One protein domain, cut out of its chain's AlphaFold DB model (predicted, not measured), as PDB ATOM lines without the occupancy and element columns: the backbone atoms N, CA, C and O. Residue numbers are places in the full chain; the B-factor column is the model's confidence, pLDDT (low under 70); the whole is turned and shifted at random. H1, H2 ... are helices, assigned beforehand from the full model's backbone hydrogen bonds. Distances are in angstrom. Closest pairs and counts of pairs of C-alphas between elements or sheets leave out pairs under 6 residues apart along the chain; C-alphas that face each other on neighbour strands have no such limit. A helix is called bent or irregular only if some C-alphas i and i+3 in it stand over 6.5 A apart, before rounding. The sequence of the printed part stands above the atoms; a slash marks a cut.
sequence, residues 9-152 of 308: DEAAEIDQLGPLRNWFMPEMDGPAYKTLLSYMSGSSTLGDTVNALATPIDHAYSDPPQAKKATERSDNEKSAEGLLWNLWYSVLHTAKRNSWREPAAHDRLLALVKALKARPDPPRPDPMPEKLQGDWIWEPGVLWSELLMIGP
ATOM      1  N   ASP A   9      92.324  73.943  76.352       82.00
ATOM      2  CA  ASP A   9      92.640  73.595  77.732       82.00
ATOM      3  C   ASP A   9      94.086  73.956  78.115       82.00
ATOM      4  O   ASP A   9      94.292  74.668  79.091       82.00
ATOM      5  N   GLU A  10      95.096  73.599  77.311       92.50
ATOM      6  CA  GLU A  10      96.504  73.837  77.672       92.50
ATOM      7  C   GLU A  10      96.830  75.334  77.780       92.50
ATOM      8  O   GLU A  10      97.508  75.777  78.707       92.50
ATOM      9  N   ALA A  11      96.286  76.160  76.883       93.19
ATOM     10  CA  ALA A  11      96.447  77.611  76.979       93.19
ATOM     11  C   ALA A  11      95.854  78.181  78.284       93.19
ATOM     12  O   ALA A  11      96.358  79.188  78.789       93.19
ATOM     13  N   ALA A  12      94.797  77.559  78.817       93.44
ATOM     14  CA  ALA A  12      94.193  77.919  80.096       93.44
ATOM     15  C   ALA A  12      94.974  77.338  81.289       93.44
ATOM     16  O   ALA A  12      95.071  77.997  82.324       93.44
ATOM     17  N   GLU A  13      95.572  76.152  81.153       94.75
ATOM     18  CA  GLU A  13      96.518  75.608  82.135       94.75
ATOM     19  C   GLU A  13      97.738  76.524  82.286       94.75
ATOM     20  O   GLU A  13      98.124  76.859  83.403       94.75
ATOM     21  N   ILE A  14      98.297  77.021  81.178       95.69
ATOM     22  CA  ILE A  14      99.414  77.983  81.170       95.69
ATOM     23  C   ILE A  14      99.031  79.287  81.884       95.69
ATOM     24  O   ILE A  14      99.831  79.836  82.648       95.69
ATOM     25  N   ASP A  15      97.802  79.770  81.686       94.69
ATOM     26  CA  ASP A  15      97.275  80.944  82.394       94.69
ATOM     27  C   ASP A  15      97.177  80.701  83.915       94.69
ATOM     28  O   ASP A  15      97.438  81.611  84.706       94.69
ATOM     29  N   GLN A  16      96.856  79.475  84.341       94.00
ATOM     30  CA  GLN A  16      96.785  79.083  85.754       94.00
ATOM     31  C   GLN A  16      98.164  78.815  86.373       94.00
ATOM     32  O   GLN A  16      98.365  79.065  87.564       94.00
ATOM     33  N   LEU A  17      99.125  78.330  85.583       92.75
ATOM     34  CA  LEU A  17     100.495  78.069  86.026       92.75
ATOM     35  C   LEU A  17     101.245  79.356  86.362       92.75
ATOM     36  O   LEU A  17     102.000  79.367  87.333       92.75
ATOM     37  N   GLY A  18     101.013  80.438  85.611       91.56
ATOM     38  CA  GLY A  18     101.716  81.711  85.794       91.56
ATOM     39  C   GLY A  18     101.740  82.200  87.248       91.56
ATOM     40  O   GLY A  18     102.826  82.330  87.819       91.56
ATOM     41  N   PRO A  19     100.578  82.381  87.905       92.31
ATOM     42  CA  PRO A  19     100.528  82.794  89.306       92.31
ATOM     43  C   PRO A  19     101.123  81.755  90.266       92.31
ATOM     44  O   PRO A  19     101.796  82.121  91.228       92.31
ATOM     45  N   LEU A  20     100.916  80.459  90.007       91.44
ATOM     46  CA  LEU A  20     101.424  79.371  90.855       91.44
ATOM     47  C   LEU A  20     102.954  79.287  90.846       91.44
ATOM     48  O   LEU A  20     103.569  78.951  91.860       91.44
ATOM     49  N   ARG A  21     103.571  79.584  89.701       91.06
ATOM     50  CA  ARG A  21     105.023  79.565  89.499       91.06
ATOM     51  C   ARG A  21     105.679  80.927  89.689       91.06
ATOM     52  O   ARG A  21     106.906  81.010  89.623       91.06
ATOM     53  N   ASN A  22     104.885  81.959  89.980       92.81
ATOM     54  CA  ASN A  22     105.327  83.347  90.074       92.81
ATOM     55  C   ASN A  22     106.063  83.790  88.800       92.81
ATOM     56  O   ASN A  22     107.176  84.319  88.864       92.81
ATOM     57  N   TRP A  23     105.460  83.494  87.647       94.94
ATOM     58  CA  TRP A  23     105.988  83.899  86.355       94.94
ATOM     59  C   TRP A  23     105.841  85.394  86.120       94.94
ATOM     60  O   TRP A  23     104.902  86.029  86.605       94.94
ATOM     61  N   PHE A  24     106.724  85.930  85.285       93.88
ATOM     62  CA  PHE A  24     106.530  87.248  84.698       93.88
ATOM     63  C   PHE A  24     105.392  87.164  83.677       93.88
ATOM     64  O   PHE A  24     105.497  86.525  82.625       93.88
ATOM     65  N   MET A  25     104.258  87.757  84.037       91.75
ATOM     66  CA  MET A  25     103.001  87.641  83.307       91.75
ATOM     67  C   MET A  25     102.286  88.991  83.256       91.75
ATOM     68  O   MET A  25     102.520  89.842  84.119       91.75
ATOM     69  N   PRO A  26     101.440  89.224  82.242       92.38
ATOM     70  CA  PRO A  26     100.679  90.456  82.175       92.38
ATOM     71  C   PRO A  26      99.616  90.500  83.269       92.38
ATOM     72  O   PRO A  26      99.194  89.475  83.812       92.38
ATOM     73  N   GLU A  27      99.076  91.690  83.502       91.56
ATOM     74  CA  GLU A  27      97.752  91.805  84.098       91.56
ATOM     75  C   GLU A  27      96.734  91.073  83.204       91.56
ATOM     76  O   GLU A  27      96.417  91.522  82.101       91.56
ATOM     77  N   MET A  28      96.213  89.936  83.676       89.06
ATOM     78  CA  MET A  28      95.312  89.067  82.898       89.06
ATOM     79  C   MET A  28      94.018  89.771  82.467       89.06
ATOM     80  O   MET A  28      93.450  89.479  81.416       89.06
ATOM     81  N   ASP A  29      93.571  90.743  83.258       90.88
ATOM     82  CA  ASP A  29      92.438  91.603  82.927       90.88
ATOM     83  C   ASP A  29      92.838  92.944  82.301       90.88
ATOM     84  O   ASP A  29      91.961  93.753  81.969       90.88
ATOM     85  N   GLY A  30      94.139  93.158  82.116       92.69
ATOM     86  CA  GLY A  30      94.730  94.385  81.623       92.69
ATOM     87  C   GLY A  30      94.412  94.650  80.149       92.69
ATOM     88  O   GLY A  30      94.182  93.727  79.355       92.69
ATOM     89  N   PRO A  31      94.406  95.930  79.742       94.62
ATOM     90  CA  PRO A  31      94.028  96.330  78.391       94.62
ATOM     91  C   PRO A  31      94.979  95.777  77.322       94.62
ATOM     92  O   PRO A  31      94.516  95.380  76.252       94.62
ATOM     93  N   ALA A  32      96.286  95.707  77.606       96.25
ATOM     94  CA  ALA A  32      97.280  95.196  76.662       96.25
ATOM     95  C   ALA A  32      97.034  93.716  76.336       96.25
ATOM     96  O   ALA A  32      96.924  93.347  75.165       96.25
ATOM     97  N   TYR A  33      96.850  92.885  77.366       96.88
ATOM     98  CA  TYR A  33      96.609  91.460  77.178       96.88
ATOM     99  C   TYR A  33      95.282  91.197  76.464       96.88
ATOM    100  O   TYR A  33      95.259  90.487  75.462       96.88
ATOM    101  N   LYS A  34      94.186  91.852  76.870       97.31
ATOM    102  CA  LYS A  34      92.884  91.735  76.180       97.31
ATOM    103  C   LYS A  34      92.952  92.145  74.708       97.31
ATOM    104  O   LYS A  34      92.360  91.481  73.856       97.31
ATOM    105  N   THR A  35      93.699  93.204  74.398       98.19
ATOM    106  CA  THR A  35      93.925  93.660  73.019       98.19
ATOM    107  C   THR A  35      94.672  92.602  72.206       98.19
ATOM    108  O   THR A  35      94.255  92.274  71.095       98.19
ATOM    109  N   LEU A  36      95.712  91.994  72.783       96.88
ATOM    110  CA  LEU A  36      96.435  90.877  72.173       96.88
ATOM    111  C   LEU A  36      95.541  89.654  71.951       96.88
ATOM    112  O   LEU A  36      95.556  89.101  70.858       96.88
ATOM    113  N   LEU A  37      94.710  89.256  72.913       95.94
ATOM    114  CA  LEU A  37      93.785  88.126  72.728       95.94
ATOM    115  C   LEU A  37      92.765  88.384  71.612       95.94
ATOM    116  O   LEU A  37      92.483  87.500  70.794       95.94
ATOM    117  N   SER A  38      92.242  89.609  71.536       97.38
ATOM    118  CA  SER A  38      91.360  90.037  70.446       97.38
ATOM    119  C   SER A  38      92.065  89.950  69.090       97.38
ATOM    120  O   SER A  38      91.521  89.395  68.135       97.38
ATOM    121  N   TYR A  39      93.315  90.409  69.014       98.06
ATOM    122  CA  TYR A  39      94.129  90.263  67.814       98.06
ATOM    123  C   TYR A  39      94.362  88.797  67.452       98.06
ATOM    124  O   TYR A  39      94.067  88.406  66.328       98.06
ATOM    125  N   MET A  40      94.823  87.968  68.390       96.50
ATOM    126  CA  MET A  40      95.150  86.560  68.143       96.50
ATOM    127  C   MET A  40      93.937  85.758  67.656       96.50
ATOM    128  O   MET A  40      94.067  84.968  66.721       96.50
ATOM    129  N   SER A  41      92.750  86.034  68.205       95.31
ATOM    130  CA  SER A  41      91.480  85.417  67.786       95.31
ATOM    131  C   SER A  41      90.937  85.919  66.441       95.31
ATOM    132  O   SER A  41      89.988  85.348  65.913       95.31
ATOM    133  N   GLY A  42      91.514  86.976  65.860       96.19
ATOM    134  CA  GLY A  42      91.003  87.596  64.633       96.19
ATOM    135  C   GLY A  42      89.884  88.609  64.833       96.19
ATOM    136  O   GLY A  42      89.362  89.119  63.845       96.19
ATOM    137  N   SER A  43      89.563  88.945  66.080       97.44
ATOM    138  CA  SER A  43      88.554  89.950  66.425       97.44
ATOM    139  C   SER A  43      89.047  91.391  66.229       97.44
ATOM    140  O   SER A  43      88.236  92.313  66.169       97.44
ATOM    141  N   SER A  44      90.363  91.599  66.104       97.56
ATOM    142  CA  SER A  44      90.976  92.893  65.785       97.56
ATOM    143  C   SER A  44      91.972  92.784  64.628       97.56
ATOM    144  O   SER A  44      92.634  91.755  64.442       97.56
ATOM    145  N   THR A  45      92.081  93.853  63.837       98.31
ATOM    146  CA  THR A  45      93.063  93.956  62.751       98.31
ATOM    147  C   THR A  45      94.448  94.302  63.301       98.31
ATOM    148  O   THR A  45      94.577  94.821  64.410       98.31
ATOM    149  N   LEU A  46      95.503  94.051  62.519       98.69
ATOM    150  CA  LEU A  46      96.871  94.420  62.900       98.69
ATOM    151  C   LEU A  46      96.995  95.926  63.192       98.69
ATOM    152  O   LEU A  46      97.555  96.301  64.215       98.69
ATOM    153  N   GLY A  47      96.446  96.784  62.325       98.50
ATOM    154  CA  GLY A  47      96.527  98.238  62.489       98.50
ATOM    155  C   GLY A  47      95.798  98.742  63.736       98.50
ATOM    156  O   GLY A  47      96.361  99.528  64.497       98.50
ATOM    157  N   ASP A  48      94.585  98.244  63.984       98.38
ATOM    158  CA  ASP A  48      93.809  98.620  65.171       98.38
ATOM    159  C   ASP A  48      94.496  98.152  66.454       98.38
ATOM    160  O   ASP A  48      94.592  98.910  67.417       98.38
ATOM    161  N   THR A  49      95.039  96.933  66.443       98.75
ATOM    162  CA  THR A  49      95.785  96.356  67.569       98.75
ATOM    163  C   THR A  49      97.032  97.179  67.875       98.75
ATOM    164  O   THR A  49      97.262  97.549  69.024       98.75
ATOM    165  N   VAL A  50      97.821  97.507  66.848       98.75
ATOM    166  CA  VAL A  50      99.025  98.336  66.986       98.75
ATOM    167  C   VAL A  50      98.676  99.690  67.597       98.75
ATOM    168  O   VAL A  50      99.341 100.116  68.535       98.75
ATOM    169  N   ASN A  51      97.628 100.356  67.112       98.44
ATOM    170  CA  ASN A  51      97.221 101.654  67.651       98.44
ATOM    171  C   ASN A  51      96.697 101.543  69.088       98.44
ATOM    172  O   ASN A  51      97.087 102.337  69.940       98.44
ATOM    173  N   ALA A  52      95.872 100.537  69.386       98.38
ATOM    174  CA  ALA A  52      95.340 100.317  70.728       98.38
ATOM    175  C   ALA A  52      96.443 100.051  71.768       98.38
ATOM    176  O   ALA A  52      96.332 100.520  72.901       98.38
ATOM    177  N   LEU A  53      97.510  99.343  71.385       98.38
ATOM    178  CA  LEU A  53      98.663  99.084  72.253       98.38
ATOM    179  C   LEU A  53      99.604 100.293  72.353       98.38
ATOM    180  O   LEU A  53     100.034 100.641  73.449       98.38
ATOM    181  N   ALA A  54      99.925 100.935  71.228       98.31
ATOM    182  CA  ALA A  54     100.961 101.962  71.179       98.31
ATOM    183  C   ALA A  54     100.486 103.340  71.648       98.31
ATOM    184  O   ALA A  54     101.234 104.035  72.326       98.31
ATOM    185  N   THR A  55      99.252 103.751  71.340       97.56
ATOM    186  CA  THR A  55      98.775 105.111  71.644       97.56
ATOM    187  C   THR A  55      98.838 105.476  73.134       97.56
ATOM    188  O   THR A  55      99.288 106.583  73.438       97.56
ATOM    189  N   PRO A  56      98.446 104.605  74.087       96.19
ATOM    190  CA  PRO A  56      98.601 104.908  75.510       96.19
ATOM    191  C   PRO A  56     100.064 105.112  75.921       96.19
ATOM    192  O   PRO A  56     100.351 105.992  76.731       96.19
ATOM    193  N   ILE A  57     100.982 104.333  75.336       96.88
ATOM    194  CA  ILE A  57     102.423 104.421  75.597       96.88
ATOM    195  C   ILE A  57     102.985 105.710  74.990       96.88
ATOM    196  O   ILE A  57     103.645 106.461  75.700       96.88
ATOM    197  N   ASP A  58     102.656 106.020  73.731       97.12
ATOM    198  CA  ASP A  58     103.058 107.258  73.044       97.12
ATOM    199  C   ASP A  58     102.653 108.494  73.859       97.12
ATOM    200  O   ASP A  58     103.445 109.419  74.062       97.12
ATOM    201  N   HIS A  59     101.421 108.491  74.371       94.94
ATOM    202  CA  HIS A  59     100.891 109.568  75.198       94.94
ATOM    203  C   HIS A  59     101.613 109.662  76.550       94.94
ATOM    204  O   HIS A  59     102.005 110.753  76.957       94.94
ATOM    205  N   ALA A  60     101.819 108.537  77.242       93.62
ATOM    206  CA  ALA A  60     102.540 108.512  78.515       93.62
ATOM    207  C   ALA A  60     104.017 108.919  78.367       93.62
ATOM    208  O   ALA A  60     104.580 109.519  79.283       93.62
ATOM    209  N   TYR A  61     104.625 108.613  77.219       94.06
ATOM    210  CA  TYR A  61     106.002 108.961  76.893       94.06
ATOM    211  C   TYR A  61     106.162 110.445  76.560       94.06
ATOM    212  O   TYR A  61     107.109 111.061  77.035       94.06
ATOM    213  N   SER A  62     105.253 111.023  75.769       94.88
ATOM    214  CA  SER A  62     105.439 112.363  75.182       94.88
ATOM    215  C   SER A  62     104.821 113.498  75.993       94.88
ATOM    216  O   SER A  62     105.302 114.624  75.917       94.88
ATOM    217  N   ASP A  63     103.727 113.251  76.721       91.75
ATOM    218  CA  ASP A  63     102.960 114.310  77.389       91.75
ATOM    219  C   ASP A  63     103.653 114.739  78.700       91.75
ATOM    220  O   ASP A  63     103.679 113.943  79.647       91.75
ATOM    221  N   PRO A  64     104.195 115.973  78.829       84.06
ATOM    222  CA  PRO A  64     104.975 116.369  80.005       84.06
ATOM    223  C   PRO A  64     104.231 116.213  81.345       84.06
ATOM    224  O   PRO A  64     104.833 115.715  82.298       84.06
ATOM    225  N   PRO A  65     102.931 116.553  81.470       84.62
ATOM    226  CA  PRO A  65     102.112 116.184  82.621       84.62
ATOM    227  C   PRO A  65     102.107 114.692  82.983       84.62
ATOM    228  O   PRO A  65     102.115 114.370  84.172       84.62
ATOM    229  N   GLN A  66     102.057 113.778  82.010       82.62
ATOM    230  CA  GLN A  66     102.034 112.331  82.284       82.62
ATOM    231  C   GLN A  66     103.427 111.806  82.598       82.62
ATOM    232  O   GLN A  66     103.593 111.090  83.584       82.62
ATOM    233  N   ALA A  67     104.427 112.243  81.836       80.88
ATOM    234  CA  ALA A  67     105.825 111.935  82.092       80.88
ATOM    235  C   ALA A  67     106.232 112.405  83.502       80.88
ATOM    236  O   ALA A  67     106.834 111.664  84.273       80.88
ATOM    237  N   LYS A  68     105.791 113.599  83.923       79.44
ATOM    238  CA  LYS A  68     106.004 114.089  85.291       79.44
ATOM    239  C   LYS A  68     105.323 113.204  86.340       79.44
ATOM    240  O   LYS A  68     105.962 112.867  87.335       79.44
ATOM    241  N   LYS A  69     104.067 112.789  86.123       79.31
ATOM    242  CA  LYS A  69     103.355 111.887  87.051       79.31
ATOM    243  C   LYS A  69     104.072 110.552  87.240       79.31
ATOM    244  O   LYS A  69     104.052 110.044  88.358       79.31
ATOM    245  N   ALA A  70     104.723 110.018  86.203       72.00
ATOM    246  CA  ALA A  70     105.536 108.805  86.318       72.00
ATOM    247  C   ALA A  70     106.643 108.942  87.382       72.00
ATOM    248  O   ALA A  70     106.924 107.993  88.100       72.00
ATOM    249  N   THR A  71     107.205 110.143  87.558       71.44
ATOM    250  CA  THR A  71     108.270 110.409  88.551       71.44
ATOM    251  C   THR A  71     107.773 110.692  89.972       71.44
ATOM    252  O   THR A  71     108.573 110.859  90.899       71.44
ATOM    253  N   GLU A  72     106.459 110.847  90.147       70.69
ATOM    254  CA  GLU A  72     105.829 111.251  91.411       70.69
ATOM    255  C   GLU A  72     105.038 110.119  92.067       70.69
ATOM    256  O   GLU A  72     104.755 110.181  93.265       70.69
ATOM    257  N   ARG A  73     104.671 109.088  91.303       60.81
ATOM    258  CA  ARG A  73     103.883 107.958  91.788       60.81
ATOM    259  C   ARG A  73     104.770 106.785  92.175       60.81
ATOM    260  O   ARG A  73     105.774 106.513  91.536       60.81
ATOM    261  N   SER A  74     104.336 106.045  93.195       54.72
ATOM    262  CA  SER A  74     104.800 104.673  93.411       54.72
ATOM    263  C   SER A  74     104.083 103.668  92.497       54.72
ATOM    264  O   SER A  74     104.559 102.546  92.374       54.72
ATOM    265  N   ASP A  75     102.943 104.041  91.880       58.69
ATOM    266  CA  ASP A  75     102.313 103.246  90.814       58.69
ATOM    267  C   ASP A  75     103.037 103.502  89.489       58.69
ATOM    268  O   ASP A  75     102.945 104.582  88.913       58.69
ATOM    269  N   ASN A  76     103.827 102.523  89.042       70.31
ATOM    270  CA  ASN A  76     104.499 102.584  87.743       70.31
ATOM    271  C   ASN A  76     103.564 102.113  86.609       70.31
ATOM    272  O   ASN A  76     103.845 102.346  85.445       70.31
ATOM    273  N   GLU A  77     102.416 101.496  86.926       76.06
ATOM    274  CA  GLU A  77     101.514 100.806  85.981       76.06
ATOM    275  C   GLU A  77     100.995 101.684  84.828       76.06
ATOM    276  O   GLU A  77     100.716 101.183  83.740       76.06
ATOM    277  N   LYS A  78     100.860 102.998  85.053       84.00
ATOM    278  CA  LYS A  78     100.364 103.962  84.052       84.00
ATOM    279  C   LYS A  78     101.460 104.815  83.420       84.00
ATOM    280  O   LYS A  78     101.147 105.667  82.586       84.00
ATOM    281  N   SER A  79     102.712 104.643  83.836       90.12
ATOM    282  CA  SER A  79     103.841 105.307  83.193       90.12
ATOM    283  C   SER A  79     104.132 104.668  81.833       90.12
ATOM    284  O   SER A  79     103.661 103.570  81.535       90.12
ATOM    285  N   ALA A  80     104.946 105.336  81.009       93.00
ATOM    286  CA  ALA A  80     105.453 104.724  79.784       93.00
ATOM    287  C   ALA A  80     106.180 103.400  80.086       93.00
ATOM    288  O   ALA A  80     105.952 102.411  79.399       93.00
ATOM    289  N   GLU A  81     106.980 103.358  81.157       92.25
ATOM    290  CA  GLU A  81     107.697 102.155  81.583       92.25
ATOM    291  C   GLU A  81     106.746 101.011  81.957       92.25
ATOM    292  O   GLU A  81     106.869  99.912  81.420       92.25
ATOM    293  N   GLY A  82     105.770 101.244  82.842       92.62
ATOM    294  CA  GLY A  82     104.848 100.189  83.272       92.62
ATOM    295  C   GLY A  82     103.950  99.691  82.147       92.62
ATOM    296  O   GLY A  82     103.682  98.493  82.056       92.62
ATOM    297  N   LEU A  83     103.537 100.576  81.235       95.38
ATOM    298  CA  LEU A  83     102.791 100.174  80.046       95.38
ATOM    299  C   LEU A  83     103.653  99.342  79.081       95.38
ATOM    300  O   LEU A  83     103.144  98.380  78.506       95.38
ATOM    301  N   LEU A  84     104.946  99.659  78.930       96.56
ATOM    302  CA  LEU A  84     105.889  98.844  78.155       96.56
ATOM    303  C   LEU A  84     106.112  97.470  78.802       96.56
ATOM    304  O   LEU A  84     106.069  96.463  78.097       96.56
ATOM    305  N   TRP A  85     106.290  97.403  80.126       96.00
ATOM    306  CA  TRP A  85     106.357  96.132  80.858       96.00
ATOM    307  C   TRP A  85     105.112  95.281  80.600       96.00
ATOM    308  O   TRP A  85     105.219  94.136  80.161       96.00
ATOM    309  N   ASN A  86     103.926  95.865  80.784       96.06
ATOM    310  CA  ASN A  86     102.654  95.188  80.546       96.06
ATOM    311  C   ASN A  86     102.501  94.727  79.088       96.06
ATOM    312  O   ASN A  86     102.037  93.609  78.846       96.06
ATOM    313  N   LEU A  87     102.913  95.539  78.110       98.12
ATOM    314  CA  LEU A  87     102.925  95.159  76.697       98.12
ATOM    315  C   LEU A  87     103.818  93.938  76.460       98.12
ATOM    316  O   LEU A  87     103.353  92.941  75.903       98.12
ATOM    317  N   TRP A  88     105.081  93.993  76.882       98.31
ATOM    318  CA  TRP A  88     106.036  92.930  76.581       98.31
ATOM    319  C   TRP A  88     105.736  91.640  77.338       98.31
ATOM    320  O   TRP A  88     105.817  90.570  76.734       98.31
ATOM    321  N   TYR A  89     105.275  91.711  78.588       98.06
ATOM    322  CA  TYR A  89     104.754  90.533  79.287       98.06
ATOM    323  C   TYR A  89     103.530  89.955  78.606       98.06
ATOM    324  O   TYR A  89     103.435  88.737  78.471       98.06
ATOM    325  N   SER A  90     102.633  90.793  78.088       98.25
ATOM    326  CA  SER A  90     101.486  90.296  77.330       98.25
ATOM    327  C   SER A  90     101.923  89.570  76.056       98.25
ATOM    328  O   SER A  90     101.390  88.501  75.754       98.25
ATOM    329  N   VAL A  91     102.900  90.106  75.317       98.62
ATOM    330  CA  VAL A  91     103.455  89.471  74.108       98.62
ATOM    331  C   VAL A  91     104.121  88.137  74.453       98.62
ATOM    332  O   VAL A  91     103.781  87.114  73.864       98.62
ATOM    333  N   LEU A  92     105.028  88.119  75.432       98.50
ATOM    334  CA  LEU A  92     105.789  86.925  75.813       98.50
ATOM    335  C   LEU A  92     104.892  85.841  76.421       98.50
ATOM    336  O   LEU A  92     105.036  84.666  76.089       98.50
ATOM    337  N   HIS A  93     103.911  86.216  77.242       97.88
ATOM    338  CA  HIS A  93     102.923  85.274  77.775       97.88
ATOM    339  C   HIS A  93     102.000  84.732  76.682       97.88
ATOM    340  O   HIS A  93     101.723  83.537  76.636       97.88
ATOM    341  N   THR A  94     101.593  85.570  75.724       97.75
ATOM    342  CA  THR A  94     100.864  85.092  74.538       97.75
ATOM    343  C   THR A  94     101.707  84.091  73.748       97.75
ATOM    344  O   THR A  94     101.177  83.072  73.313       97.75
ATOM    345  N   ALA A  95     103.016  84.315  73.608       97.94
ATOM    346  CA  ALA A  95     103.907  83.351  72.969       97.94
ATOM    347  C   ALA A  95     103.936  82.006  73.712       97.94
ATOM    348  O   ALA A  95     103.820  80.977  73.056       97.94
ATOM    349  N   LYS A  96     104.004  81.996  75.055       97.69
ATOM    350  CA  LYS A  96     103.947  80.762  75.869       97.69
ATOM    351  C   LYS A  96     102.713  79.911  75.552       97.69
ATOM    352  O   LYS A  96     102.823  78.696  75.442       97.69
ATOM    353  N   ARG A  97     101.553  80.549  75.376       96.31
ATOM    354  CA  ARG A  97     100.254  79.880  75.169       96.31
ATOM    355  C   ARG A  97     100.075  79.231  73.800       96.31
ATOM    356  O   ARG A  97      99.142  78.459  73.622       96.31
ATOM    357  N   ASN A  98     100.906  79.580  72.820       95.88
ATOM    358  CA  ASN A  98     100.740  79.121  71.446       95.88
ATOM    359  C   ASN A  98     101.839  78.126  71.087       95.88
ATOM    360  O   ASN A  98     103.022  78.459  71.165       95.88
ATOM    361  N   SER A  99     101.444  76.934  70.644       95.81
ATOM    362  CA  SER A  99     102.387  75.874  70.289       95.81
ATOM    363  C   SER A  99     103.363  76.326  69.207       95.81
ATOM    364  O   SER A  99     102.977  76.835  68.156       95.81
ATOM    365  N   TRP A 100     104.651  76.096  69.434       96.00
ATOM    366  CA  TRP A 100     105.704  76.352  68.453       96.00
ATOM    367  C   TRP A 100     105.602  75.463  67.205       96.00
ATOM    368  O   TRP A 100     106.149  75.809  66.152       96.00
ATOM    369  N   ARG A 101     104.904  74.324  67.320       94.44
ATOM    370  CA  ARG A 101     104.580  73.429  66.200       94.44
ATOM    371  C   ARG A 101     103.518  74.025  65.277       94.44
ATOM    372  O   ARG A 101     103.411  73.600  64.130       94.44
ATOM    373  N   GLU A 102     102.796  75.041  65.743       91.19
ATOM    374  CA  GLU A 102     101.787  75.769  64.983       91.19
ATOM    375  C   GLU A 102     102.282  77.179  64.634       91.19
ATOM    376  O   GLU A 102     102.036  78.150  65.357       91.19
ATOM    377  N   PRO A 103     102.996  77.340  63.504       91.06
ATOM    378  CA  PRO A 103     103.686  78.589  63.195       91.06
ATOM    379  C   PRO A 103     102.740  79.782  63.034       91.06
ATOM    380  O   PRO A 103     103.139  80.894  63.347       91.06
ATOM    381  N   ALA A 104     101.488  79.572  62.615       95.75
ATOM    382  CA  ALA A 104     100.561  80.655  62.282       95.75
ATOM    383  C   ALA A 104     100.331  81.650  63.435       95.75
ATOM    384  O   ALA A 104     100.275  82.859  63.204       95.75
ATOM    385  N   ALA A 105     100.223  81.167  64.676       95.12
ATOM    386  CA  ALA A 105     100.065  82.037  65.838       95.12
ATOM    387  C   ALA A 105     101.349  82.837  66.126       95.12
ATOM    388  O   ALA A 105     101.295  84.049  66.346       95.12
ATOM    389  N   HIS A 106     102.512  82.186  66.052       96.38
ATOM    390  CA  HIS A 106     103.810  82.851  66.204       96.38
ATOM    391  C   HIS A 106     104.045  83.889  65.103       96.38
ATOM    392  O   HIS A 106     104.425  85.014  65.406       96.38
ATOM    393  N   ASP A 107     103.742  83.564  63.847       97.75
ATOM    394  CA  ASP A 107     103.863  84.466  62.698       97.75
ATOM    395  C   ASP A 107     102.958  85.693  62.857       97.75
ATOM    396  O   ASP A 107     103.364  86.828  62.589       97.75
ATOM    397  N   ARG A 108     101.741  85.490  63.371       97.81
ATOM    398  CA  ARG A 108     100.805  86.574  63.677       97.81
ATOM    399  C   ARG A 108     101.344  87.509  64.760       97.81
ATOM    400  O   ARG A 108     101.226  88.730  64.619       97.81
ATOM    401  N   LEU A 109     101.939  86.955  65.815       98.12
ATOM    402  CA  LEU A 109     102.548  87.728  66.896       98.12
ATOM    403  C   LEU A 109     103.821  88.455  66.429       98.12
ATOM    404  O   LEU A 109     104.011  89.625  66.757       98.12
ATOM    405  N   LEU A 110     104.646  87.823  65.588       98.25
ATOM    406  CA  LEU A 110     105.809  88.453  64.950       98.25
ATOM    407  C   LEU A 110     105.400  89.634  64.074       98.25
ATOM    408  O   LEU A 110     106.024  90.691  64.153       98.25
ATOM    409  N   ALA A 111     104.336  89.491  63.279       98.62
ATOM    410  CA  ALA A 111     103.809  90.581  62.463       98.62
ATOM    411  C   ALA A 111     103.399  91.789  63.320       98.62
ATOM    412  O   ALA A 111     103.652  92.928  62.929       98.62
ATOM    413  N   LEU A 112     102.833  91.548  64.509       98.81
ATOM    414  CA  LEU A 112     102.517  92.605  65.467       98.81
ATOM    415  C   LEU A 112     103.772  93.300  66.000       98.81
ATOM    416  O   LEU A 112     103.845  94.525  65.935       98.81
ATOM    417  N   VAL A 113     104.771  92.552  66.479       98.75
ATOM    418  CA  VAL A 113     106.017  93.154  66.994       98.75
ATOM    419  C   VAL A 113     106.758  93.912  65.889       98.75
ATOM    420  O   VAL A 113     107.242  95.017  66.117       98.75
ATOM    421  N   LYS A 114     106.782  93.377  64.664       98.69
ATOM    422  CA  LYS A 114     107.361  94.042  63.489       98.69
ATOM    423  C   LYS A 114     106.634  95.343  63.150       98.69
ATOM    424  O   LYS A 114     107.281  96.341  62.845       98.69
ATOM    425  N   ALA A 115     105.304  95.350  63.229       98.75
ATOM    426  CA  ALA A 115     104.507  96.550  62.999       98.75
ATOM    427  C   ALA A 115     104.690  97.596  64.108       98.75
ATOM    428  O   ALA A 115     104.750  98.782  63.796       98.75
ATOM    429  N   LEU A 116     104.834  97.172  65.370       98.69
ATOM    430  CA  LEU A 116     105.219  98.057  66.473       98.69
ATOM    431  C   LEU A 116     106.605  98.658  66.221       98.69
ATOM    432  O   LEU A 116     106.724  99.876  66.253       98.69
ATOM    433  N   LYS A 117     107.612  97.844  65.864       98.56
ATOM    434  CA  LYS A 117     108.981  98.307  65.554       98.56
ATOM    435  C   LYS A 117     109.025  99.342  64.429       98.56
ATOM    436  O   LYS A 117     109.850 100.246  64.443       98.56
ATOM    437  N   ALA A 118     108.148  99.198  63.437       98.25
ATOM    438  CA  ALA A 118     108.081 100.087  62.279       98.25
ATOM    439  C   ALA A 118     107.383 101.433  62.558       98.25
ATOM    440  O   ALA A 118     107.307 102.272  61.658       98.25
ATOM    441  N   ARG A 119     106.835 101.647  63.763       97.69
ATOM    442  CA  ARG A 119     106.218 102.926  64.128       97.69
ATOM    443  C   ARG A 119     107.275 104.028  64.251       97.69
ATOM    444  O   ARG A 119     108.401 103.747  64.654       97.69
ATOM    445  N   PRO A 120     106.914 105.288  63.955       97.75
ATOM    446  CA  PRO A 120     107.774 106.411  64.290       97.75
ATOM    447  C   PRO A 120     107.921 106.511  65.808       97.75
ATOM    448  O   PRO A 120     106.939 106.356  66.538       97.75
ATOM    449  N   ASP A 121     109.130 106.810  66.270       97.88
ATOM    450  CA  ASP A 121     109.349 107.124  67.676       97.88
ATOM    451  C   ASP A 121     108.604 108.418  68.041       97.88
ATOM    452  O   ASP A 121     108.704 109.415  67.313       97.88
ATOM    453  N   PRO A 122     107.833 108.424  69.139       96.38
ATOM    454  CA  PRO A 122     107.182 109.632  69.599       96.38
ATOM    455  C   PRO A 122     108.221 110.621  70.158       96.38
ATOM    456  O   PRO A 122     109.274 110.213  70.658       96.38
ATOM    457  N   PRO A 123     107.958 111.937  70.085       95.19
ATOM    458  CA  PRO A 123     108.883 112.927  70.612       95.19
ATOM    459  C   PRO A 123     108.995 112.813  72.135       95.19
ATOM    460  O   PRO A 123     108.036 112.488  72.833       95.19
ATOM    461  N   ARG A 124     110.169 113.154  72.666       94.00
ATOM    462  CA  ARG A 124     110.342 113.315  74.113       94.00
ATOM    463  C   ARG A 124     109.484 114.473  74.646       94.00
ATOM    464  O   ARG A 124     109.202 115.403  73.884       94.00
ATOM    465  N   PRO A 125     109.129 114.469  75.945       93.12
ATOM    466  CA  PRO A 125     108.434 115.585  76.570       93.12
ATOM    467  C   PRO A 125     109.173 116.908  76.381       93.12
ATOM    468  O   PRO A 125     110.377 116.991  76.631       93.12
ATOM    469  N   ASP A 126     108.430 117.944  75.999       91.31
ATOM    470  CA  ASP A 126     108.912 119.322  75.925       91.31
ATOM    471  C   ASP A 126     107.956 120.262  76.694       91.31
ATOM    472  O   ASP A 126     106.798 120.414  76.294       91.31
ATOM    473  N   PRO A 127     108.384 120.863  77.826       91.94
ATOM    474  CA  PRO A 127     109.713 120.737  78.427       91.94
ATOM    475  C   PRO A 127     109.933 119.369  79.090       91.94
ATOM    476  O   PRO A 127     109.019 118.807  79.697       91.94
ATOM    477  N   MET A 128     111.173 118.871  79.044       90.56
ATOM    478  CA  MET A 128     111.573 117.640  79.735       90.56
ATOM    479  C   MET A 128     111.578 117.855  81.261       90.56
ATOM    480  O   MET A 128     112.318 118.724  81.741       90.56
ATOM    481  N   PRO A 129     110.815 117.075  82.051       89.19
ATOM    482  CA  PRO A 129     110.902 117.116  83.510       89.19
ATOM    483  C   PRO A 129     112.322 116.797  84.008       89.19
ATOM    484  O   PRO A 129     112.922 115.819  83.577       89.19
ATOM    485  N   GLU A 130     112.843 117.580  84.959       89.12
ATOM    486  CA  GLU A 130     114.222 117.446  85.479       89.12
ATOM    487  C   GLU A 130     114.550 116.022  85.959       89.12
ATOM    488  O   GLU A 130     115.617 115.498  85.664       89.12
ATOM    489  N   LYS A 131     113.596 115.358  86.623       85.94
ATOM    490  CA  LYS A 131     113.749 113.985  87.131       85.94
ATOM    491  C   LYS A 131     113.873 112.905  86.048       85.94
ATOM    492  O   LYS A 131     114.254 111.793  86.386       85.94
ATOM    493  N   LEU A 132     113.512 113.204  84.799       86.94
ATOM    494  CA  LEU A 132     113.607 112.268  83.671       86.94
ATOM    495  C   LEU A 132     114.891 112.446  82.855       86.94
ATOM    496  O   LEU A 132     115.133 111.693  81.915       86.94
ATOM    497  N   GLN A 133     115.723 113.435  83.185       86.31
ATOM    498  CA  GLN A 133     117.029 113.589  82.551       86.31
ATOM    499  C   GLN A 133     117.942 112.436  82.988       86.31
ATOM    500  O   GLN A 133     118.111 112.213  84.187       86.31
ATOM    501  N   GLY A 134     118.520 111.695  82.040       85.25
ATOM    502  CA  GLY A 134     119.294 110.489  82.339       85.25
ATOM    503  C   GLY A 134     118.451 109.251  82.661       85.25
ATOM    504  O   GLY A 134     119.027 108.200  82.938       85.25
ATOM    505  N   ASP A 135     117.115 109.344  82.640       90.31
ATOM    506  CA  ASP A 135     116.251 108.182  82.847       90.31
ATOM    507  C   ASP A 135     116.335 107.241  81.643       90.31
ATOM    508  O   ASP A 135     116.178 107.662  80.504       90.31
ATOM    509  N   TRP A 136     116.552 105.954  81.880       88.50
ATOM    510  CA  TRP A 136     116.764 104.959  80.829       88.50
ATOM    511  C   TRP A 136     115.612 104.795  79.824       88.50
ATOM    512  O   TRP A 136     115.853 104.286  78.728       88.50
ATOM    513  N   ILE A 137     114.392 105.238  80.150       91.94
ATOM    514  CA  ILE A 137     113.271 105.239  79.210       91.94
ATOM    515  C   ILE A 137     113.344 106.445  78.265       91.94
ATOM    516  O   ILE A 137     113.118 106.311  77.062       91.94
ATOM    517  N   TRP A 138     113.692 107.628  78.774       92.44
ATOM    518  CA  TRP A 138     113.678 108.881  78.003       92.44
ATOM    519  C   TRP A 138     115.044 109.300  77.444       92.44
ATOM    520  O   TRP A 138     115.097 110.001  76.431       92.44
ATOM    521  N   GLU A 139     116.143 108.880  78.063       91.00
ATOM    522  CA  GLU A 139     117.516 109.194  77.658       91.00
ATOM    523  C   GLU A 139     117.819 108.737  76.221       91.00
ATOM    524  O   GLU A 139     118.334 109.557  75.456       91.00
ATOM    525  N   PRO A 140     117.439 107.513  75.784       92.06
ATOM    526  CA  PRO A 140     117.719 107.062  74.420       92.06
ATOM    527  C   PRO A 140     117.020 107.894  73.338       92.06
ATOM    528  O   PRO A 140     117.485 107.942  72.203       92.06
ATOM    529  N   GLY A 141     115.886 108.528  73.663       92.88
ATOM    530  CA  GLY A 141     115.060 109.262  72.696       92.88
ATOM    531  C   GLY A 141     114.440 108.397  71.593       92.88
ATOM    532  O   GLY A 141     113.965 108.941  70.600       92.88
ATOM    533  N   VAL A 142     114.450 107.076  71.772       94.69
ATOM    534  CA  VAL A 142     113.853 106.068  70.892       94.69
ATOM    535  C   VAL A 142     112.945 105.167  71.719       94.69
ATOM    536  O   VAL A 142     113.210 104.937  72.900       94.69
ATOM    537  N   LEU A 143     111.876 104.661  71.110       96.25
ATOM    538  CA  LEU A 143     110.866 103.854  71.789       96.25
ATOM    539  C   LEU A 143     110.522 102.608  70.972       96.25
ATOM    540  O   LEU A 143     110.744 101.484  71.412       96.25
ATOM    541  N   TRP A 144     109.992 102.803  69.769       98.06
ATOM    542  CA  TRP A 144     109.503 101.738  68.907       98.06
ATOM    543  C   TRP A 144     110.594 101.180  68.012       98.06
ATOM    544  O   TRP A 144     110.718  99.960  67.915       98.06
ATOM    545  N   SER A 145     111.421 102.037  67.412       97.12
ATOM    546  CA  SER A 145     112.483 101.607  66.489       97.12
ATOM    547  C   SER A 145     113.444 100.598  67.136       97.12
ATOM    548  O   SER A 145     113.809  99.585  66.526       97.12
ATOM    549  N   GLU A 146     113.734 100.799  68.422       96.25
ATOM    550  CA  GLU A 146     114.569  99.923  69.252       96.25
ATOM    551  C   GLU A 146     113.782  98.972  70.167       96.25
ATOM    552  O   GLU A 146     114.385  98.216  70.925       96.25
ATOM    553  N   LEU A 147     112.444  98.952  70.079       97.56
ATOM    554  CA  LEU A 147     111.575  98.110  70.914       97.56
ATOM    555  C   LEU A 147     111.931  98.207  72.405       97.56
ATOM    556  O   LEU A 147     112.148  97.197  73.079       97.56
ATOM    557  N   LEU A 148     112.025  99.433  72.912       96.25
ATOM    558  CA  LEU A 148     112.442  99.722  74.278       96.25
ATOM    559  C   LEU A 148     111.702  98.815  75.272       96.25
ATOM    560  O   LEU A 148     110.494  98.619  75.164       96.25
ATOM    561  N   MET A 149     112.440  98.255  76.234       95.44
ATOM    562  CA  MET A 149     111.986  97.271  77.232       95.44
ATOM    563  C   MET A 149     111.770  95.825  76.758       95.44
ATOM    564  O   MET A 149     111.650  94.950  77.620       95.44
ATOM    565  N   ILE A 150     111.823  95.502  75.458       96.81
ATOM    566  CA  ILE A 150     111.684  94.098  75.024       96.81
ATOM    567  C   ILE A 150     112.813  93.219  75.576       96.81
ATOM    568  O   ILE A 150     112.576  92.084  75.983       96.81
ATOM    569  N   GLY A 151     114.039  93.751  75.630       96.12
ATOM    570  CA  GLY A 151     115.214  93.060  76.163       96.12
ATOM    571  C   GLY A 151     115.061  92.701  77.645       96.12
ATOM    572  O   GLY A 151     115.087  91.512  77.971       96.12
ATOM    573  N   PRO A 152     114.860  93.691  78.540       96.06
ATOM    574  CA  PRO A 152     114.552  93.453  79.950       96.06
ATOM    575  C   PRO A 152     113.389  92.476  80.169       96.06
ATOM    576  O   PRO A 152     113.566  91.488  80.876       96.06
TER     577      PRO A 152
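Overview. This is residues 9 to 152 of the 308 residues of an uncharacterized protein of Lophium mytilinum (UniProt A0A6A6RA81). Two helical hairpins, H2 with H3 and H5 with H6, pack on each other as an up-and-down bundle of four helices, each running against the one before. H1 sits off one end of H5, short H4 makes a corner with H3 at the other end, and residues 118 to 152, with no named element, run out past H4 and fold back. The printed part has 144 residues with six named helices, H1 to H6 in order, no named strand, all helix. It is compact, with a radius of gyration of the C-alphas of 15.8 A, and only just elongated, spanning 49 by 32 by 24 A.

Arrangement. Start at H5, residues 80 to 97, a hub. Its residues 80 to 87 touch H3, residues 46 to 62, opposite ways at a shallow tilt of 29 degrees; the closest C-alphas, of Ala 60 and Ala 80, are 4.9 A apart. Its residues 86 to 94 touch H2, residues 31 to 40, closest at the C-alphas of Tyr 33 and Ser 90, 5.0 A. H6, residues 103 to 117, forms a hairpin with H5; they only just touch, with 3 pairs of C-alphas within 8 A, the closest those of Ala 95 and His 106, 6.8 A. H1, residues 10 to 21, touches H5 with residues 10 to 15 alone, closest at the C-alphas of Ala 11 and Arg 97, 4.8 A, at a steep tilt of 52 degrees. H4, residues 64 to 70, touches H3 only at the corner, closest at the C-alphas of Ala 60 and Gln 66, 5.4 A. In H2, H4, H5 and H6 every O i to N i+4 pair is within hydrogen-bond range; H1 has 6 of 8, H3 11 of 13.

Along the chain. Find C-alpha 80 at (105.453, 104.724, 79.784); H5 runs 25.8 A to C-alpha 97 at (100.254, 79.880, 75.169). H3 is 23.4 A long, with a kink of 33 degrees near residue 56, and only just irregular: C-alphas 53 and 56 are 6.7 A apart. H6 is 20.6 A long and ends at C-alpha 117 (108.981, 98.307, 65.554).

Size, cuts and confidence. The C-alphas farthest apart, of Asp 9 and Pro 127, are 50.1 A apart. The printed part has no cut, and no link is long. Mean pLDDT of the printed part is 92.8; look at residues 73 to 75 for values under 70.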